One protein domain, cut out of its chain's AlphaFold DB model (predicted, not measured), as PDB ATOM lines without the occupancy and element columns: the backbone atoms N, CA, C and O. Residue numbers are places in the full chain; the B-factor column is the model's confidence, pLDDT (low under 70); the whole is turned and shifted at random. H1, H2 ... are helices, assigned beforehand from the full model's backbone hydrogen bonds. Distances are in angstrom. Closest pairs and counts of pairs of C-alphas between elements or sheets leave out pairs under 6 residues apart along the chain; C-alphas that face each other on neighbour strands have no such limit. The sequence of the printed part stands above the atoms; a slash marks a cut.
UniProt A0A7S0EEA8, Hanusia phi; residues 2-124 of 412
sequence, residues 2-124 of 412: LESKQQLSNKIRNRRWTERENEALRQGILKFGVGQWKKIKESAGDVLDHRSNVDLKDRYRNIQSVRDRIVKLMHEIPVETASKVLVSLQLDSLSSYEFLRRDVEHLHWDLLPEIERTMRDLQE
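Overview. This is residues 2 to 124 of the 412 residues of a protein of Hanusia phi (UniProt A0A7S0EEA8). One long helix, H4, is the spine of the model: H3 packs on its beginning and crosses H2, while H7 packs alongside H4 farther on. H5 folds back close to the end of H4, short H6 lies near that same end, and at the other end of the model residues 2 to 8 of H1 stick out. The 123 printed residues hold seven named helices, H1 to H7 in chain order, and no named strand; the class is all helix. The whole is only just loose, close to compact, with a radius of gyration of the C-alphas of 16.8 A, and spans 58 by 29 by 21 A.

Along the chain. Find C-alpha 2 at (55.861, 178.512, 234.582); from there H1 runs through residues 2 to 13, 17.2 A from first to last C-alpha. Next comes H2, residues 19 to 32, 19.7 A long, and then the short H3, residues 37 to 43. Look for C-alpha 53 at (77.766, 178.490, 233.089), where H4 begins; it runs through residues 53 to 76 over 35.1 A. After it you meet H5, residues 79 to 88, 14.3 A long, and H6, residues 97 to 102. H7, residues 112 to 124, is 18.3 A long and ends at C-alpha 124, at (93.200, 152.750, 209.954).

Arrangement. Start from H4, the hub, which touches H3, H6 and H7. With residues 53 to 57 alone it touches H3, about perpendicular at 71 degrees, only just past steep; their closest C-alphas, of Trp 37 and Asn 53, are 5.4 A apart. H3 touches H2, about perpendicular at 75 degrees, closest at the C-alphas of Gly 28 and Ile 40, 4.7 A apart. Go along H4 to Ile 70: its C-alpha is 5.4 A from that of Glu 116, the closest pair with H7, which touches H4 at a shallow tilt of 25 degrees, the same way. H6 and H4 only just touch, with 3 pairs of C-alphas within 8 A, the closest being Val 71 and Arg 101 at 7.3 A. H5 is close to H4 but not clearly touching, with the C-alphas of Met 74 and Ala 82 the closest, at 6.4 A. H1 touches no helix. In H2 to H7 each O i to N i+4 pair is within hydrogen-bond range; in H1 it is 7 of 8.

Size, cuts and confidence. The C-alphas farthest apart, of Leu 2 and Glu 80, are 58.5 A apart. The printed part has no cut and no long link. Mean pLDDT of the printed part is 77.6; look for values under 70 at residues 2 to 14, 82 and 85 to 107.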
ATOM      1  N   LEU A   2      54.731 179.425 234.313       45.56
ATOM      2  CA  LEU A   2      55.861 178.512 234.582       45.56
ATOM      3  C   LEU A   2      56.102 177.473 233.466       45.56
ATOM      4  O   LEU A   2      57.250 177.147 233.179       45.56
ATOM      5  N   GLU A   3      55.051 177.032 232.769       46.56
ATOM      6  CA  GLU A   3      55.142 175.998 231.719       46.56
ATOM      7  C   GLU A   3      55.906 176.458 230.461       46.56
ATOM      8  O   GLU A   3      56.635 175.676 229.850       46.56
ATOM      9  N   SER A   4      55.845 177.747 230.118       54.22
ATOM     10  CA  SER A   4      56.538 178.321 228.957       54.22
ATOM     11  C   SER A   4      58.058 178.425 229.144       54.22
ATOM     12  O   SER A   4      58.814 178.208 228.196       54.22
ATOM     13  N   LYS A   5      58.540 178.678 230.370       47.81
ATOM     14  CA  LYS A   5      59.986 178.732 230.668       47.81
ATOM     15  C   LYS A   5      60.638 177.350 230.597       47.81
ATOM     16  O   LYS A   5      61.768 177.229 230.131       47.81
ATOM     17  N   GLN A   6      59.922 176.303 231.008       52.31
ATOM     18  CA  GLN A   6      60.455 174.940 231.028       52.31
ATOM     19  C   GLN A   6      60.534 174.332 229.618       52.31
ATOM     20  O   GLN A   6      61.545 173.713 229.280       52.31
ATOM     21  N   GLN A   7      59.547 174.609 228.758       48.69
ATOM     22  CA  GLN A   7      59.577 174.237 227.337       48.69
ATOM     23  C   GLN A   7      60.681 174.968 226.552       48.69
ATOM     24  O   GLN A   7      61.399 174.331 225.778       48.69
ATOM     25  N   LEU A   8      60.898 176.267 226.804       52.59
ATOM     26  CA  LEU A   8      62.053 177.007 226.269       52.59
ATOM     27  C   LEU A   8      63.380 176.418 226.772       52.59
ATOM     28  O   LEU A   8      64.280 176.184 225.972       52.59
ATOM     29  N   SER A   9      63.482 176.084 228.065       52.88
ATOM     30  CA  SER A   9      64.697 175.484 228.638       52.88
ATOM     31  C   SER A   9      65.051 174.126 228.016       52.88
ATOM     32  O   SER A   9      66.226 173.838 227.792       52.88
ATOM     33  N   ASN A  10      64.050 173.309 227.669       53.81
ATOM     34  CA  ASN A  10      64.257 172.012 227.018       53.81
ATOM     35  C   ASN A  10      64.638 172.166 225.537       53.81
ATOM     36  O   ASN A  10      65.487 171.427 225.041       53.81
ATOM     37  N   LYS A  11      64.081 173.167 224.841       52.84
ATOM     38  CA  LYS A  11      64.480 173.520 223.468       52.84
ATOM     39  C   LYS A  11      65.914 174.072 223.409       52.84
ATOM     40  O   LYS A  11      66.610 173.851 222.422       52.84
ATOM     41  N   ILE A  12      66.369 174.739 224.474       55.53
ATOM     42  CA  ILE A  12      67.735 175.268 224.616       55.53
ATOM     43  C   ILE A  12      68.751 174.158 224.941       55.53
ATOM     44  O   ILE A  12      69.828 174.153 224.348       55.53
ATOM     45  N   ARG A  13      68.411 173.173 225.792       55.16
ATOM     46  CA  ARG A  13      69.309 172.040 226.124       55.16
ATOM     47  C   ARG A  13      69.741 171.212 224.909       55.16
ATOM     48  O   ARG A  13      70.848 170.692 224.901       55.16
ATOM     49  N   ASN A  14      68.905 171.135 223.873       59.28
ATOM     50  CA  ASN A  14      69.220 170.428 222.625       59.28
ATOM     51  C   ASN A  14      69.748 171.343 221.509       59.28
ATOM     52  O   ASN A  14      69.885 170.911 220.361       59.28
ATOM     53  N   ARG A  15      70.043 172.615 221.801       74.06
ATOM     54  CA  ARG A  15      70.532 173.551 220.789       74.06
ATOM     55  C   ARG A  15      72.013 173.296 220.513       74.06
ATOM     56  O   ARG A  15      72.857 173.480 221.395       74.06
ATOM     57  N   ARG A  16      72.324 172.918 219.267       84.12
ATOM     58  CA  ARG A  16      73.702 172.815 218.758       84.12
ATOM     59  C   ARG A  16      74.455 174.122 219.012       84.12
ATOM     60  O   ARG A  16      73.860 175.194 218.938       84.12
ATOM     61  N   TRP A  17      75.732 174.011 219.353       88.88
ATOM     62  CA  TRP A  17      76.617 175.166 219.472       88.88
ATOM     63  C   TRP A  17      76.877 175.742 218.088       88.88
ATOM     64  O   TRP A  17      77.237 175.004 217.174       88.88
ATOM     65  N   THR A  18      76.651 177.039 217.942       89.81
ATOM     66  CA  THR A  18      76.966 177.788 216.725       89.81
ATOM     67  C   THR A  18      78.423 178.238 216.734       89.81
ATOM     68  O   THR A  18      79.035 178.359 217.794       89.81
ATOM     69  N   GLU A  19      78.955 178.537 215.554       86.50
ATOM     70  CA  GLU A  19      80.314 179.061 215.373       86.50
ATOM     71  C   GLU A  19      80.557 180.325 216.209       86.50
ATOM     72  O   GLU A  19      81.522 180.402 216.963       86.50
ATOM     73  N   ARG A  20      79.607 181.273 216.200       90.06
ATOM     74  CA  ARG A  20      79.684 182.499 217.017       90.06
ATOM     75  C   ARG A  20      79.731 182.212 218.518       90.06
ATOM     76  O   ARG A  20      80.479 182.868 219.235       90.06
ATOM     77  N   GLU A  21      78.950 181.242 218.998       92.44
ATOM     78  CA  GLU A  21      78.981 180.830 220.409       92.44
ATOM     79  C   GLU A  21      80.319 180.164 220.766       92.44
ATOM     80  O   GLU A  21      80.870 180.434 221.834       92.44
ATOM     81  N   ASN A  22      80.852 179.309 219.886       91.19
ATOM     82  CA  ASN A  22      82.149 178.662 220.090       91.19
ATOM     83  C   ASN A  22      83.282 179.692 220.114       91.19
ATOM     84  O   ASN A  22      84.121 179.643 221.009       91.19
ATOM     85  N   GLU A  23      83.268 180.653 219.190       89.56
ATOM     86  CA  GLU A  23      84.261 181.721 219.116       89.56
ATOM     87  C   GLU A  23      84.195 182.644 220.338       89.56
ATOM     88  O   GLU A  23      85.222 182.925 220.954       89.56
ATOM     89  N   ALA A  24      82.997 183.051 220.769       92.19
ATOM     90  CA  ALA A  24      82.834 183.864 221.972       92.19
ATOM     91  C   ALA A  24      83.329 183.139 223.237       92.19
ATOM     92  O   ALA A  24      83.999 183.738 224.082       92.19
ATOM     93  N   LEU A  25      83.044 181.838 223.359       92.38
ATOM     94  CA  LEU A  25      83.543 181.021 224.464       92.38
ATOM     95  C   LEU A  25      85.074 180.895 224.416       92.38
ATOM     96  O   LEU A  25      85.727 181.062 225.445       92.38
ATOM     97  N   ARG A  26      85.651 180.662 223.234       89.12
ATOM     98  CA  ARG A  26      87.101 180.575 223.015       89.12
ATOM     99  C   ARG A  26      87.815 181.873 223.397       89.12
ATOM    100  O   ARG A  26      88.743 181.842 224.199       89.12
ATOM    101  N   GLN A  27      87.338 183.010 222.895       89.75
ATOM    102  CA  GLN A  27      87.871 184.339 223.221       89.75
ATOM    103  C   GLN A  27      87.751 184.652 224.714       89.75
ATOM    104  O   GLN A  27      88.669 185.201 225.322       89.75
ATOM    105  N   GLY A  28      86.635 184.265 225.335       91.81
ATOM    106  CA  GLY A  28      86.460 184.404 226.772       91.81
ATOM    107  C   GLY A  28      87.468 183.577 227.572       91.81
ATOM    108  O   GLY A  28      88.040 184.084 228.533       91.81
ATOM    109  N   ILE A  29      87.718 182.326 227.179       91.06
ATOM    110  CA  ILE A  29      88.720 181.477 227.838       91.06
ATOM    111  C   ILE A  29      90.119 182.080 227.685       91.06
ATOM    112  O   ILE A  29      90.808 182.213 228.690       91.06
ATOM    113  N   LEU A  30      90.491 182.536 226.485       87.12
ATOM    114  CA  LEU A  30      91.773 183.210 226.238       87.12
ATOM    115  C   LEU A  30      91.945 184.472 227.097       87.12
ATOM    116  O   LEU A  30      93.034 184.762 227.584       87.12
ATOM    117  N   LYS A  31      90.865 185.236 227.298       90.25
ATOM    118  CA  LYS A  31      90.898 186.510 228.027       90.25
ATOM    119  C   LYS A  31      90.846 186.360 229.549       90.25
ATOM    120  O   LYS A  31      91.485 187.137 230.254       90.25
ATOM    121  N   PHE A  32      90.043 185.431 230.066       91.50
ATOM    122  CA  PHE A  32      89.763 185.312 231.506       91.50
ATOM    123  C   PHE A  32      90.323 184.037 232.141       91.50
ATOM    124  O   PHE A  32      90.386 183.955 233.367       91.50
ATOM    125  N   GLY A  33      90.722 183.056 231.337       87.19
ATOM    126  CA  GLY A  33      91.170 181.743 231.778       87.19
ATOM    127  C   GLY A  33      90.035 180.733 231.969       87.19
ATOM    128  O   GLY A  33      88.858 181.065 232.163       87.19
ATOM    129  N   VAL A  34      90.412 179.455 231.946       89.19
ATOM    130  CA  VAL A  34      89.515 178.316 232.186       89.19
ATOM    131  C   VAL A  34      88.901 178.410 233.585       89.19
ATOM    132  O   VAL A  34      89.574 178.726 234.563       89.19
ATOM    133  N   GLY A  35      87.603 178.120 233.707       88.69
ATOM    134  CA  GLY A  35      86.902 178.142 234.998       88.69
ATOM    135  C   GLY A  35      86.203 179.464 235.319       88.69
ATOM    136  O   GLY A  35      85.261 179.470 236.112       88.69
ATOM    137  N   GLN A  36      86.560 180.567 234.653       94.19
ATOM    138  CA  GLN A  36      85.919 181.878 234.831       94.19
ATOM    139  C   GLN A  36      84.614 182.015 234.020       94.19
ATOM    140  O   GLN A  36      84.334 183.059 233.433       94.19
ATOM    141  N   TRP A  37      83.776 180.972 234.002       94.81
ATOM    142  CA  TRP A  37      82.593 180.859 233.130       94.81
ATOM    143  C   TRP A  37      81.612 182.021 233.268       94.81
ATOM    144  O   TRP A  37      81.052 182.472 232.273       94.81
ATOM    145  N   LYS A  38      81.438 182.535 234.492       94.12
ATOM    146  CA  LYS A  38      80.573 183.688 234.763       94.12
ATOM    147  C   LYS A  38      81.086 184.952 234.061       94.12
ATOM    148  O   LYS A  38      80.328 185.582 233.336       94.12
ATOM    149  N   LYS A  39      82.379 185.270 234.212       93.25
ATOM    150  CA  LYS A  39      83.015 186.431 233.563       93.25
ATOM    151  C   LYS A  39      83.024 186.288 232.044       93.25
ATOM    152  O   LYS A  39      82.761 187.249 231.333       93.25
ATOM    153  N   ILE A  40      83.275 185.071 231.558       94.56
ATOM    154  CA  ILE A  40      83.226 184.742 230.132       94.56
ATOM    155  C   ILE A  40      81.830 185.016 229.574       94.56
ATOM    156  O   ILE A  40      81.699 185.735 228.585       94.56
ATOM    157  N   LYS A  41      80.788 184.510 230.240       94.12
ATOM    158  CA  LYS A  41      79.401 184.737 229.837       94.12
ATOM    159  C   LYS A  41      79.049 186.228 229.831       94.12
ATOM    160  O   LYS A  41      78.509 186.705 228.842       94.12
ATOM    161  N   GLU A  42      79.389 186.958 230.892       92.00
ATOM    162  CA  GLU A  42      79.138 188.404 231.002       92.00
ATOM    163  C   GLU A  42      79.859 189.199 229.902       92.00
ATOM    164  O   GLU A  42      79.300 190.139 229.344       92.00
ATOM    165  N   SER A  43      81.077 188.792 229.538       91.94
ATOM    166  CA  SER A  43      81.859 189.450 228.487       91.94
ATOM    167  C   SER A  43      81.358 189.190 227.065       91.94
ATOM    168  O   SER A  43      81.599 190.005 226.179       91.94
ATOM    169  N   ALA A  44      80.684 188.059 226.846       89.56
ATOM    170  CA  ALA A  44      80.187 187.640 225.539       89.56
ATOM    171  C   ALA A  44      78.824 188.263 225.185       89.56
ATOM    172  O   ALA A  44      78.306 188.010 224.098       89.56
ATOM    173  N   GLY A  45      78.246 189.057 226.095       87.00
ATOM    174  CA  GLY A  45      77.004 189.790 225.873       87.00
ATOM    175  C   GLY A  45      75.838 188.882 225.482       87.00
ATOM    176  O   GLY A  45      75.559 187.874 226.131       87.00
ATOM    177  N   ASP A  46      75.163 189.249 224.398       89.75
ATOM    178  CA  ASP A  46      73.997 188.562 223.844       89.75
ATOM    179  C   ASP A  46      74.324 187.190 223.229       89.75
ATOM    180  O   ASP A  46      73.457 186.316 223.176       89.75
ATOM    181  N   VAL A  47      75.577 186.950 222.823       91.00
ATOM    182  CA  VAL A  47      75.981 185.717 222.126       91.00
ATOM    183  C   VAL A  47      75.837 184.478 223.014       91.00
ATOM    184  O   VAL A  47      75.376 183.434 222.550       91.00
ATOM    185  N   LEU A  48      76.212 184.581 224.293       91.38
ATOM    186  CA  LEU A  48      76.146 183.474 225.261       91.38
ATOM    187  C   LEU A  48      75.040 183.653 226.309       91.38
ATOM    188  O   LEU A  48      74.942 182.840 227.230       91.38
ATOM    189  N   ASP A  49      74.185 184.670 226.182       88.94
ATOM    190  CA  ASP A  49      73.176 184.999 227.197       88.94
ATOM    191  C   ASP A  49      72.226 183.818 227.480       88.94
ATOM    192  O   ASP A  49      71.908 183.486 228.628       88.94
ATOM    193  N   HIS A  50      71.872 183.086 226.424       87.81
ATOM    194  CA  HIS A  50      70.985 181.924 226.490       87.81
ATOM    195  C   HIS A  50      71.667 180.627 226.958       87.81
ATOM    196  O   HIS A  50      70.995 179.602 227.080       87.81
ATOM    197  N   ARG A  51      72.981 180.636 227.211       91.12
ATOM    198  CA  ARG A  51      73.739 179.485 227.723       91.12
ATOM    199  C   ARG A  51      73.980 179.632 229.221       91.12
ATOM    200  O   ARG A  51      74.163 180.731 229.740       91.12
ATOM    201  N   SER A  52      73.969 178.529 229.957       92.88
ATOM    202  CA  SER A  52      74.326 178.520 231.376       92.88
ATOM    203  C   SER A  52      75.836 178.347 231.570       92.88
ATOM    204  O   SER A  52      76.530 177.818 230.707       92.88
ATOM    205  N   ASN A  53      76.357 178.730 232.741       92.81
ATOM    206  CA  ASN A  53      77.766 178.490 233.089       92.81
ATOM    207  C   ASN A  53      78.139 176.997 233.012       92.81
ATOM    208  O   ASN A  53      79.278 176.658 232.694       92.81
ATOM    209  N   VAL A  54      77.175 176.111 233.291       92.00
ATOM    210  CA  VAL A  54      77.345 174.658 233.161       92.00
ATOM    211  C   VAL A  54      77.493 174.267 231.692       92.00
ATOM    212  O   VAL A  54      78.420 173.530 231.372       92.00
ATOM    213  N   ASP A  55      76.680 174.829 230.792       92.38
ATOM    214  CA  ASP A  55      76.787 174.560 229.351       92.38
ATOM    215  C   ASP A  55      78.162 174.962 228.802       92.38
ATOM    216  O   ASP A  55      78.753 174.222 228.018       92.38
ATOM    217  N   LEU A  56      78.692 176.114 229.234       93.94
ATOM    218  CA  LEU A  56      80.025 176.589 228.846       93.94
ATOM    219  C   LEU A  56      81.116 175.613 229.312       93.94
ATOM    220  O   LEU A  56      81.975 175.217 228.522       93.94
ATOM    221  N   LYS A  57      81.049 175.183 230.579       92.38
ATOM    222  CA  LYS A  57      81.976 174.195 231.150       92.38
ATOM    223  C   LYS A  57      81.916 172.869 230.391       92.38
ATOM    224  O   LYS A  57      82.956 172.320 230.027       92.38
ATOM    225  N   ASP A  58      80.715 172.348 230.154       91.75
ATOM    226  CA  ASP A  58      80.518 171.070 229.474       91.75
ATOM    227  C   ASP A  58      80.959 171.137 228.011       91.75
ATOM    228  O   ASP A  58      81.586 170.198 227.515       91.75
ATOM    229  N   ARG A  59      80.707 172.261 227.331       91.06
ATOM    230  CA  ARG A  59      81.204 172.489 225.975       91.06
ATOM    231  C   ARG A  59      82.721 172.462 225.935       91.06
ATOM    232  O   ARG A  59      83.273 171.713 225.133       91.06
ATOM    233  N   TYR A  60      83.381 173.209 226.818       90.12
ATOM    234  CA  TYR A  60      84.838 173.213 226.903       90.12
ATOM    235  C   TYR A  60      85.394 171.809 227.170       90.12
ATOM    236  O   TYR A  60      86.288 171.357 226.457       90.12
ATOM    237  N   ARG A  61      84.819 171.065 228.126       90.00
ATOM    238  CA  ARG A  61      85.224 169.677 228.407       90.00
ATOM    239  C   ARG A  61      85.080 168.776 227.180       90.00
ATOM    240  O   ARG A  61      85.971 167.979 226.906       90.00
ATOM    241  N   ASN A  62      83.978 168.887 226.439       89.06
ATOM    242  CA  ASN A  62      83.763 168.085 225.234       89.06
ATOM    243  C   ASN A  62      84.821 168.385 224.163       89.06
ATOM    244  O   ASN A  62      85.315 167.460 223.524       89.06
ATOM    245  N   ILE A  63      85.202 169.654 224.009       86.81
ATOM    246  CA  ILE A  63      86.267 170.074 223.094       86.81
ATOM    247  C   ILE A  63      87.631 169.530 223.529       86.81
ATOM    248  O   ILE A  63      88.344 168.966 222.701       86.81
ATOM    249  N   GLN A  64      87.964 169.602 224.821       84.62
ATOM    250  CA  GLN A  64      89.193 168.993 225.342       84.62
ATOM    251  C   GLN A  64      89.210 167.476 225.121       84.62
ATOM    252  O   GLN A  64      90.210 166.926 224.684       84.62
ATOM    253  N   SER A  65      88.076 166.794 225.296       87.12
ATOM    254  CA  SER A  65      87.994 165.358 225.020       87.12
ATOM    255  C   SER A  65      88.219 165.020 223.540       87.12
ATOM    256  O   SER A  65      88.861 164.017 223.238       87.12
ATOM    257  N   VAL A  66      87.708 165.834 222.604       86.31
ATOM    258  CA  VAL A  66      87.993 165.675 221.164       86.31
ATOM    259  C   VAL A  66      89.481 165.865 220.891       86.31
ATOM    260  O   VAL A  66      90.090 165.026 220.229       86.31
ATOM    261  N   ARG A  67      90.080 166.918 221.453       82.00
ATOM    262  CA  ARG A  67      91.523 167.162 221.380       82.00
ATOM    263  C   ARG A  67      92.319 165.959 221.861       82.00
ATOM    264  O   ARG A  67      93.205 165.517 221.144       82.00
ATOM    265  N   ASP A  68      92.031 165.443 223.051       83.50
ATOM    266  CA  ASP A  68      92.810 164.351 223.637       83.50
ATOM    267  C   ASP A  68      92.773 163.111 222.744       83.50
ATOM    268  O   ASP A  68      93.777 162.415 222.588       83.50
ATOM    269  N   ARG A  69      91.634 162.868 222.082       86.62
ATOM    270  CA  ARG A  69      91.518 161.812 221.072       86.62
ATOM    271  C   ARG A  69      92.360 162.116 219.837       86.62
ATOM    272  O   ARG A  69      93.084 161.227 219.411       86.62
ATOM    273  N   ILE A  70      92.335 163.338 219.303       83.94
ATOM    274  CA  ILE A  70      93.200 163.738 218.176       83.94
ATOM    275  C   ILE A  70      94.677 163.559 218.538       83.94
ATOM    276  O   ILE A  70      95.410 162.907 217.803       83.94
ATOM    277  N   VAL A  71      95.109 164.067 219.691       81.75
ATOM    278  CA  VAL A  71      96.491 163.939 220.173       81.75
ATOM    279  C   VAL A  71      96.872 162.469 220.322       81.75
ATOM    280  O   VAL A  71      97.964 162.075 219.921       81.75
ATOM    281  N   LYS A  72      95.982 161.631 220.861       84.81
ATOM    282  CA  LYS A  72      96.211 160.186 220.939       84.81
ATOM    283  C   LYS A  72      96.386 159.562 219.549       84.81
ATOM    284  O   LYS A  72      97.363 158.854 219.341       84.81
ATOM    285  N   LEU A  73      95.500 159.871 218.601       83.56
ATOM    286  CA  LEU A  73      95.590 159.379 217.221       83.56
ATOM    287  C   LEU A  73      96.909 159.802 216.563       83.56
ATOM    288  O   LEU A  73      97.567 158.988 215.928       83.56
ATOM    289  N   MET A  74      97.347 161.043 216.777       77.94
ATOM    290  CA  MET A  74      98.613 161.545 216.237       77.94
ATOM    291  C   MET A  74      99.848 160.819 216.783       77.94
ATOM    292  O   MET A  74     100.834 160.712 216.067       77.94
ATOM    293  N   HIS A  75      99.818 160.318 218.020       80.75
ATOM    294  CA  HIS A  75     100.911 159.498 218.562       80.75
ATOM    295  C   HIS A  75     100.965 158.095 217.960       80.75
ATOM    296  O   HIS A  75     102.022 157.468 217.940       80.75
ATOM    297  N   GLU A  76      99.816 157.579 217.534       81.19
ATOM    298  CA  GLU A  76      99.677 156.220 217.014       81.19
ATOM    299  C   GLU A  76     100.021 156.145 215.511       81.19
ATOM    300  O   GLU A  76     100.119 155.051 214.956       81.19
ATOM    301  N   ILE A  77     100.250 157.290 214.856       78.81
ATOM    302  CA  ILE A  77     100.567 157.422 213.429       78.81
ATOM    303  C   ILE A  77     102.004 157.952 213.269       78.81
ATOM    304  O   ILE A  77     102.410 158.841 214.018       78.81
ATOM    305  N   PRO A  78     102.793 157.471 212.284       80.56
ATOM    306  CA  PRO A  78     104.090 158.067 211.963       80.56
ATOM    307  C   PRO A  78     103.980 159.575 211.687       80.56
ATOM    308  O   PRO A  78     103.105 160.017 210.933       80.56
ATOM    309  N   VAL A  79     104.882 160.364 212.275       72.56
ATOM    310  CA  VAL A  79     104.832 161.839 212.275       72.56
ATOM    311  C   VAL A  79     104.816 162.412 210.855       72.56
ATOM    312  O   VAL A  79     104.115 163.388 210.583       72.56
ATOM    313  N   GLU A  80     105.521 161.783 209.916       74.19
ATOM    314  CA  GLU A  80     105.587 162.198 208.514       74.19
ATOM    315  C   GLU A  80     104.250 162.005 207.791       74.19
ATOM    316  O   GLU A  80     103.895 162.798 206.915       74.19
ATOM    317  N   THR A  81     103.498 160.962 208.150       75.06
ATOM    318  CA  THR A  81     102.167 160.696 207.596       75.06
ATOM    319  C   THR A  81     101.148 161.672 208.192       75.06
ATOM    320  O   THR A  81     100.386 162.289 207.446       75.06
ATOM    321  N   ALA A  82     101.176 161.882 209.512       69.31
ATOM    322  CA  ALA A  82     100.290 162.832 210.188       69.31
ATOM    323  C   ALA A  82     100.494 164.278 209.688       69.31
ATOM    324  O   ALA A  82      99.524 164.991 209.425       69.31
ATOM    325  N   SER A  83     101.749 164.693 209.475       70.75
ATOM    326  CA  SER A  83     102.092 166.045 209.005       70.75
ATOM    327  C   SER A  83     101.562 166.334 207.596       70.75
ATOM    328  O   SER A  83     101.045 167.419 207.347       70.75
ATOM    329  N   LYS A  84     101.618 165.360 206.676       70.88
ATOM    330  CA  LYS A  84     101.084 165.514 205.308       70.88
ATOM    331  C   LYS A  84      99.576 165.755 205.286       70.88
ATOM    332  O   LYS A  84      99.092 166.519 204.457       70.88
ATOM    333  N   VAL A  85      98.843 165.122 206.200       66.38
ATOM    334  CA  VAL A  85      97.388 165.283 206.301       66.38
ATOM    335  C   VAL A  85      97.017 166.644 206.880       66.38
ATOM    336  O   VAL A  85      96.134 167.306 206.338       66.38
ATOM    337  N   LEU A  86      97.725 167.110 207.910       67.44
ATOM    338  CA  LEU A  86      97.517 168.455 208.456       67.44
ATOM    339  C   LEU A  86      97.763 169.545 207.401       67.44
ATOM    340  O   LEU A  86      96.945 170.449 207.260       67.44
ATOM    341  N   VAL A  87      98.812 169.394 206.585       69.88
ATOM    342  CA  VAL A  87      99.083 170.280 205.437       69.88
ATOM    343  C   VAL A  87      97.960 170.210 204.391       69.88
ATOM    344  O   VAL A  87      97.509 171.233 203.885       69.88
ATOM    345  N   SER A  88      97.432 169.016 204.090       67.25
ATOM    346  CA  SER A  88      96.346 168.861 203.104       67.25
ATOM    347  C   SER A  88      95.023 169.521 203.514       67.25
ATOM    348  O   SER A  88      94.256 169.937 202.651       67.25
ATOM    349  N   LEU A  89      94.778 169.668 204.819       66.50
ATOM    350  CA  LEU A  89      93.616 170.376 205.362       66.50
ATOM    351  C   LEU A  89      93.819 171.903 205.417       66.50
ATOM    352  O   LEU A  89      93.011 172.595 206.027       66.50
ATOM    353  N   GLN A  90      94.891 172.434 204.807       62.97
ATOM    354  CA  GLN A  90      95.297 173.848 204.892       62.97
ATOM    355  C   GLN A  90      95.499 174.325 206.338       62.97
ATOM    356  O   GLN A  90      95.401 175.510 206.653       62.97
ATOM    357  N   LEU A  91      95.806 173.392 207.238       63.41
ATOM    358  CA  LEU A  91      96.100 173.653 208.640       63.41
ATOM    359  C   LEU A  91      97.614 173.840 208.814       63.41
ATOM    360  O   LEU A  91      98.218 173.283 209.726       63.41
ATOM    361  N   ASP A  92      98.249 174.616 207.933       54.56
ATOM    362  CA  ASP A  92      99.713 174.762 207.879       54.56
ATOM    363  C   ASP A  92     100.292 175.354 209.176       54.56
ATOM    364  O   ASP A  92     101.409 175.018 209.584       54.56
ATOM    365  N   SER A  93      99.492 176.156 209.891       52.59
ATOM    366  CA  SER A  93      99.806 176.676 211.228       52.59
ATOM    367  C   SER A  93      99.807 175.604 212.328       52.59
ATOM    368  O   SER A  93     100.361 175.836 213.399       52.59
ATOM    369  N   LEU A  94      99.230 174.426 212.068       53.31
ATOM    370  CA  LEU A  94      99.092 173.290 212.991       53.31
ATOM    371  C   LEU A  94     100.095 172.161 212.722       53.31
ATOM    372  O   LEU A  94     100.038 171.120 213.375       53.31
ATOM    373  N   SER A  95     101.027 172.364 211.787       52.03
ATOM    374  CA  SER A  95     102.003 171.364 211.328       52.03
ATOM    375  C   SER A  95     102.979 170.863 212.404       52.03
ATOM    376  O   SER A  95     103.666 169.867 212.185       52.03
ATOM    377  N   SER A  96     103.025 171.493 213.582       57.03
ATOM    378  CA  SER A  96     103.837 171.021 214.701       57.03
ATOM    379  C   SER A  96     102.981 170.321 215.753       57.03
ATOM    380  O   SER A  96     102.084 170.906 216.357       57.03
ATOM    381  N   TYR A  97     103.318 169.066 216.035       55.12
ATOM    382  CA  TYR A  97     102.781 168.272 217.140       55.12
ATOM    383  C   TYR A  97     102.838 169.016 218.501       55.12
ATOM    384  O   TYR A  97     101.934 168.876 219.324       55.12
ATOM    385  N   GLU A  98     103.831 169.891 218.713       58.28
ATOM    386  CA  GLU A  98     103.917 170.769 219.894       58.28
ATOM    387  C   GLU A  98     102.842 171.872 219.914       58.28
ATOM    388  O   GLU A  98     102.370 172.248 220.983       58.28
ATOM    389  N   PHE A  99     102.399 172.358 218.753       60.25
ATOM    390  CA  PHE A  99     101.382 173.407 218.636       60.25
ATOM    391  C   PHE A  99      99.978 172.874 218.970       60.25
ATOM    392  O   PHE A  99      99.261 173.473 219.765       60.25
ATOM    393  N   LEU A 100      99.619 171.670 218.507       60.72
ATOM    394  CA  LEU A 100      98.389 170.979 218.945       60.72
ATOM    395  C   LEU A 100      98.421 170.587 220.434       60.72
ATOM    396  O   LEU A 100      97.380 170.480 221.091       60.72
ATOM    397  N   ARG A 101      99.616 170.391 221.001       59.41
ATOM    398  CA  ARG A 101      99.799 170.099 222.426       59.41
ATOM    399  C   ARG A 101      99.754 171.351 223.307       59.41
ATOM    400  O   ARG A 101      99.366 171.219 224.464       59.41
ATOM    401  N   ARG A 102     100.086 172.538 222.790       57.22
ATOM    402  CA  ARG A 102     100.130 173.796 223.560       57.22
ATOM    403  C   ARG A 102      98.912 174.702 223.345       57.22
ATOM    404  O   ARG A 102      98.365 175.183 224.329       57.22
ATOM    405  N   ASP A 103      98.393 174.801 222.121       59.06
ATOM    406  CA  ASP A 103      97.593 175.957 221.680       59.06
ATOM    407  C   ASP A 103      96.213 175.590 221.095       59.06
ATOM    408  O   ASP A 103      95.727 176.188 220.137       59.06
ATOM    409  N   VAL A 104      95.506 174.622 221.689       52.44
ATOM    410  CA  VAL A 104      94.139 174.255 221.236       52.44
ATOM    411  C   VAL A 104      93.118 175.376 221.401       52.44
ATOM    412  O   VAL A 104      92.084 175.393 220.735       52.44
ATOM    413  N   GLU A 105      93.426 176.364 222.230       55.06
ATOM    414  CA  GLU A 105      92.638 177.589 222.348       55.06
ATOM    415  C   GLU A 105      92.662 178.433 221.061       55.06
ATOM    416  O   GLU A 105      91.814 179.309 220.887       55.06
ATOM    417  N   HIS A 106      93.566 178.133 220.124       61.12
ATOM    418  CA  HIS A 106      93.678 178.778 218.818       61.12
ATOM    419  C   HIS A 106      93.115 177.940 217.661       61.12
ATOM    420  O   HIS A 106      92.961 178.475 216.562       61.12
ATOM    421  N   LEU A 107      92.751 176.667 217.881       65.19
ATOM    422  CA  LEU A 107      92.027 175.904 216.862       65.19
ATOM    423  C   LEU A 107      90.580 176.369 216.765       65.19
ATOM    424  O   LEU A 107      89.891 176.555 217.770       65.19
ATOM    425  N   HIS A 108      90.091 176.440 215.533       73.38
ATOM    426  CA  HIS A 108      88.674 176.605 215.279       73.38
ATOM    427  C   HIS A 108      87.935 175.331 215.715       73.38
ATOM    428  O   HIS A 108      88.102 174.262 215.126       73.38
ATOM    429  N   TRP A 109      87.143 175.423 216.786       81.44
ATOM    430  CA  TRP A 109      86.521 174.257 217.429       81.44
ATOM    431  C   TRP A 109      85.584 173.470 216.507       81.44
ATOM    432  O   TRP A 109      85.374 172.276 216.729       81.44
ATOM    433  N   ASP A 110      85.054 174.111 215.469       77.69
ATOM    434  CA  ASP A 110      84.171 173.470 214.493       77.69
ATOM    435  C   ASP A 110      84.912 172.525 213.539       77.69
ATOM    436  O   ASP A 110      84.299 171.604 213.007       77.69
ATOM    437  N   LEU A 111      86.232 172.687 213.386       77.50
ATOM    438  CA  LEU A 111      87.063 171.808 212.556       77.50
ATOM    439  C   LEU A 111      87.517 170.552 213.306       77.50
ATOM    440  O   LEU A 111      87.887 169.556 212.688       77.50
ATOM    441  N   LEU A 112      87.471 170.555 214.641       81.75
ATOM    442  CA  LEU A 112      87.966 169.440 215.451       81.75
ATOM    443  C   LEU A 112      87.294 168.090 215.132       81.75
ATOM    444  O   LEU A 112      88.017 167.101 215.038       81.75
ATOM    445  N   PRO A 113      85.964 167.990 214.929       81.94
ATOM    446  CA  PRO A 113      85.337 166.719 214.558       81.94
ATOM    447  C   PRO A 113      85.787 166.193 213.189       81.94
ATOM    448  O   PRO A 113      85.867 164.980 212.999       81.94
ATOM    449  N   GLU A 114      86.060 167.092 212.242       81.50
ATOM    450  CA  GLU A 114      86.555 166.733 210.913       81.50
ATOM    451  C   GLU A 114      87.998 166.238 210.996       81.50
ATOM    452  O   GLU A 114      88.276 165.125 210.558       81.50
ATOM    453  N   ILE A 115      88.868 166.979 211.689       80.94
ATOM    454  CA  ILE A 115      90.252 166.571 211.963       80.94
ATOM    455  C   ILE A 115      90.284 165.203 212.657       80.94
ATOM    456  O   ILE A 115      91.059 164.328 212.277       80.94
ATOM    457  N   GLU A 116      89.428 164.985 213.660       84.06
ATOM    458  CA  GLU A 116      89.352 163.712 214.375       84.06
ATOM    459  C   GLU A 116      88.942 162.550 213.459       84.06
ATOM    460  O   GLU A 116      89.484 161.449 213.582       84.06
ATOM    461  N   ARG A 117      88.000 162.782 212.534       86.06
ATOM    462  CA  ARG A 117      87.597 161.786 211.534       86.06
ATOM    463  C   ARG A 117      88.763 161.460 210.604       86.06
ATOM    464  O   ARG A 117      89.144 160.298 210.518       86.06
ATOM    465  N   THR A 118      89.384 162.473 210.006       83.31
ATOM    466  CA  THR A 118      90.502 162.282 209.073       83.31
ATOM    467  C   THR A 118      91.679 161.562 209.734       83.31
ATOM    468  O   THR A 118      92.279 160.674 209.134       83.31
ATOM    469  N   MET A 119      91.992 161.888 210.993       81.06
ATOM    470  CA  MET A 119      93.053 161.211 211.744       81.06
ATOM    471  C   MET A 119      92.730 159.738 212.023       81.06
ATOM    472  O   MET A 119      93.629 158.900 211.964       81.06
ATOM    473  N   ARG A 120      91.463 159.391 212.290       85.19
ATOM    474  CA  ARG A 120      91.047 157.986 212.434       85.19
ATOM    475  C   ARG A 120      91.191 157.209 211.136       85.19
ATOM    476  O   ARG A 120      91.776 156.126 211.150       85.19
ATOM    477  N   ASP A 121      90.712 157.774 210.035       83.75
ATOM    478  CA  ASP A 121      90.792 157.137 208.719       83.75
ATOM    479  C   ASP A 121      92.259 156.884 208.336       83.75
ATOM    480  O   ASP A 121      92.629 155.812 207.846       83.75
ATOM    481  N   LEU A 122      93.133 157.844 208.657       80.25
ATOM    482  CA  LEU A 122      94.569 157.726 208.448       80.25
ATOM    483  C   LEU A 122      95.193 156.620 209.299       80.25
ATOM    484  O   LEU A 122      95.943 155.794 208.774       80.25
ATOM    485  N   GLN A 123      94.871 156.570 210.591       83.75
ATOM    486  CA  GLN A 123      95.351 155.513 211.474       83.75
ATOM    487  C   GLN A 123      94.948 154.132 210.954       83.75
ATOM    488  O   GLN A 123      95.761 153.206 210.915       83.75
ATOM    489  N   GLU A 124      93.699 153.995 210.514       81.56
ATOM    490  CA  GLU A 124      93.200 152.750 209.954       81.56
ATOM    491  C   GLU A 124      93.969 152.364 208.681       81.56
ATOM    492  O   GLU A 124      94.345 151.199 208.507       81.56
TER     493      GLU A 124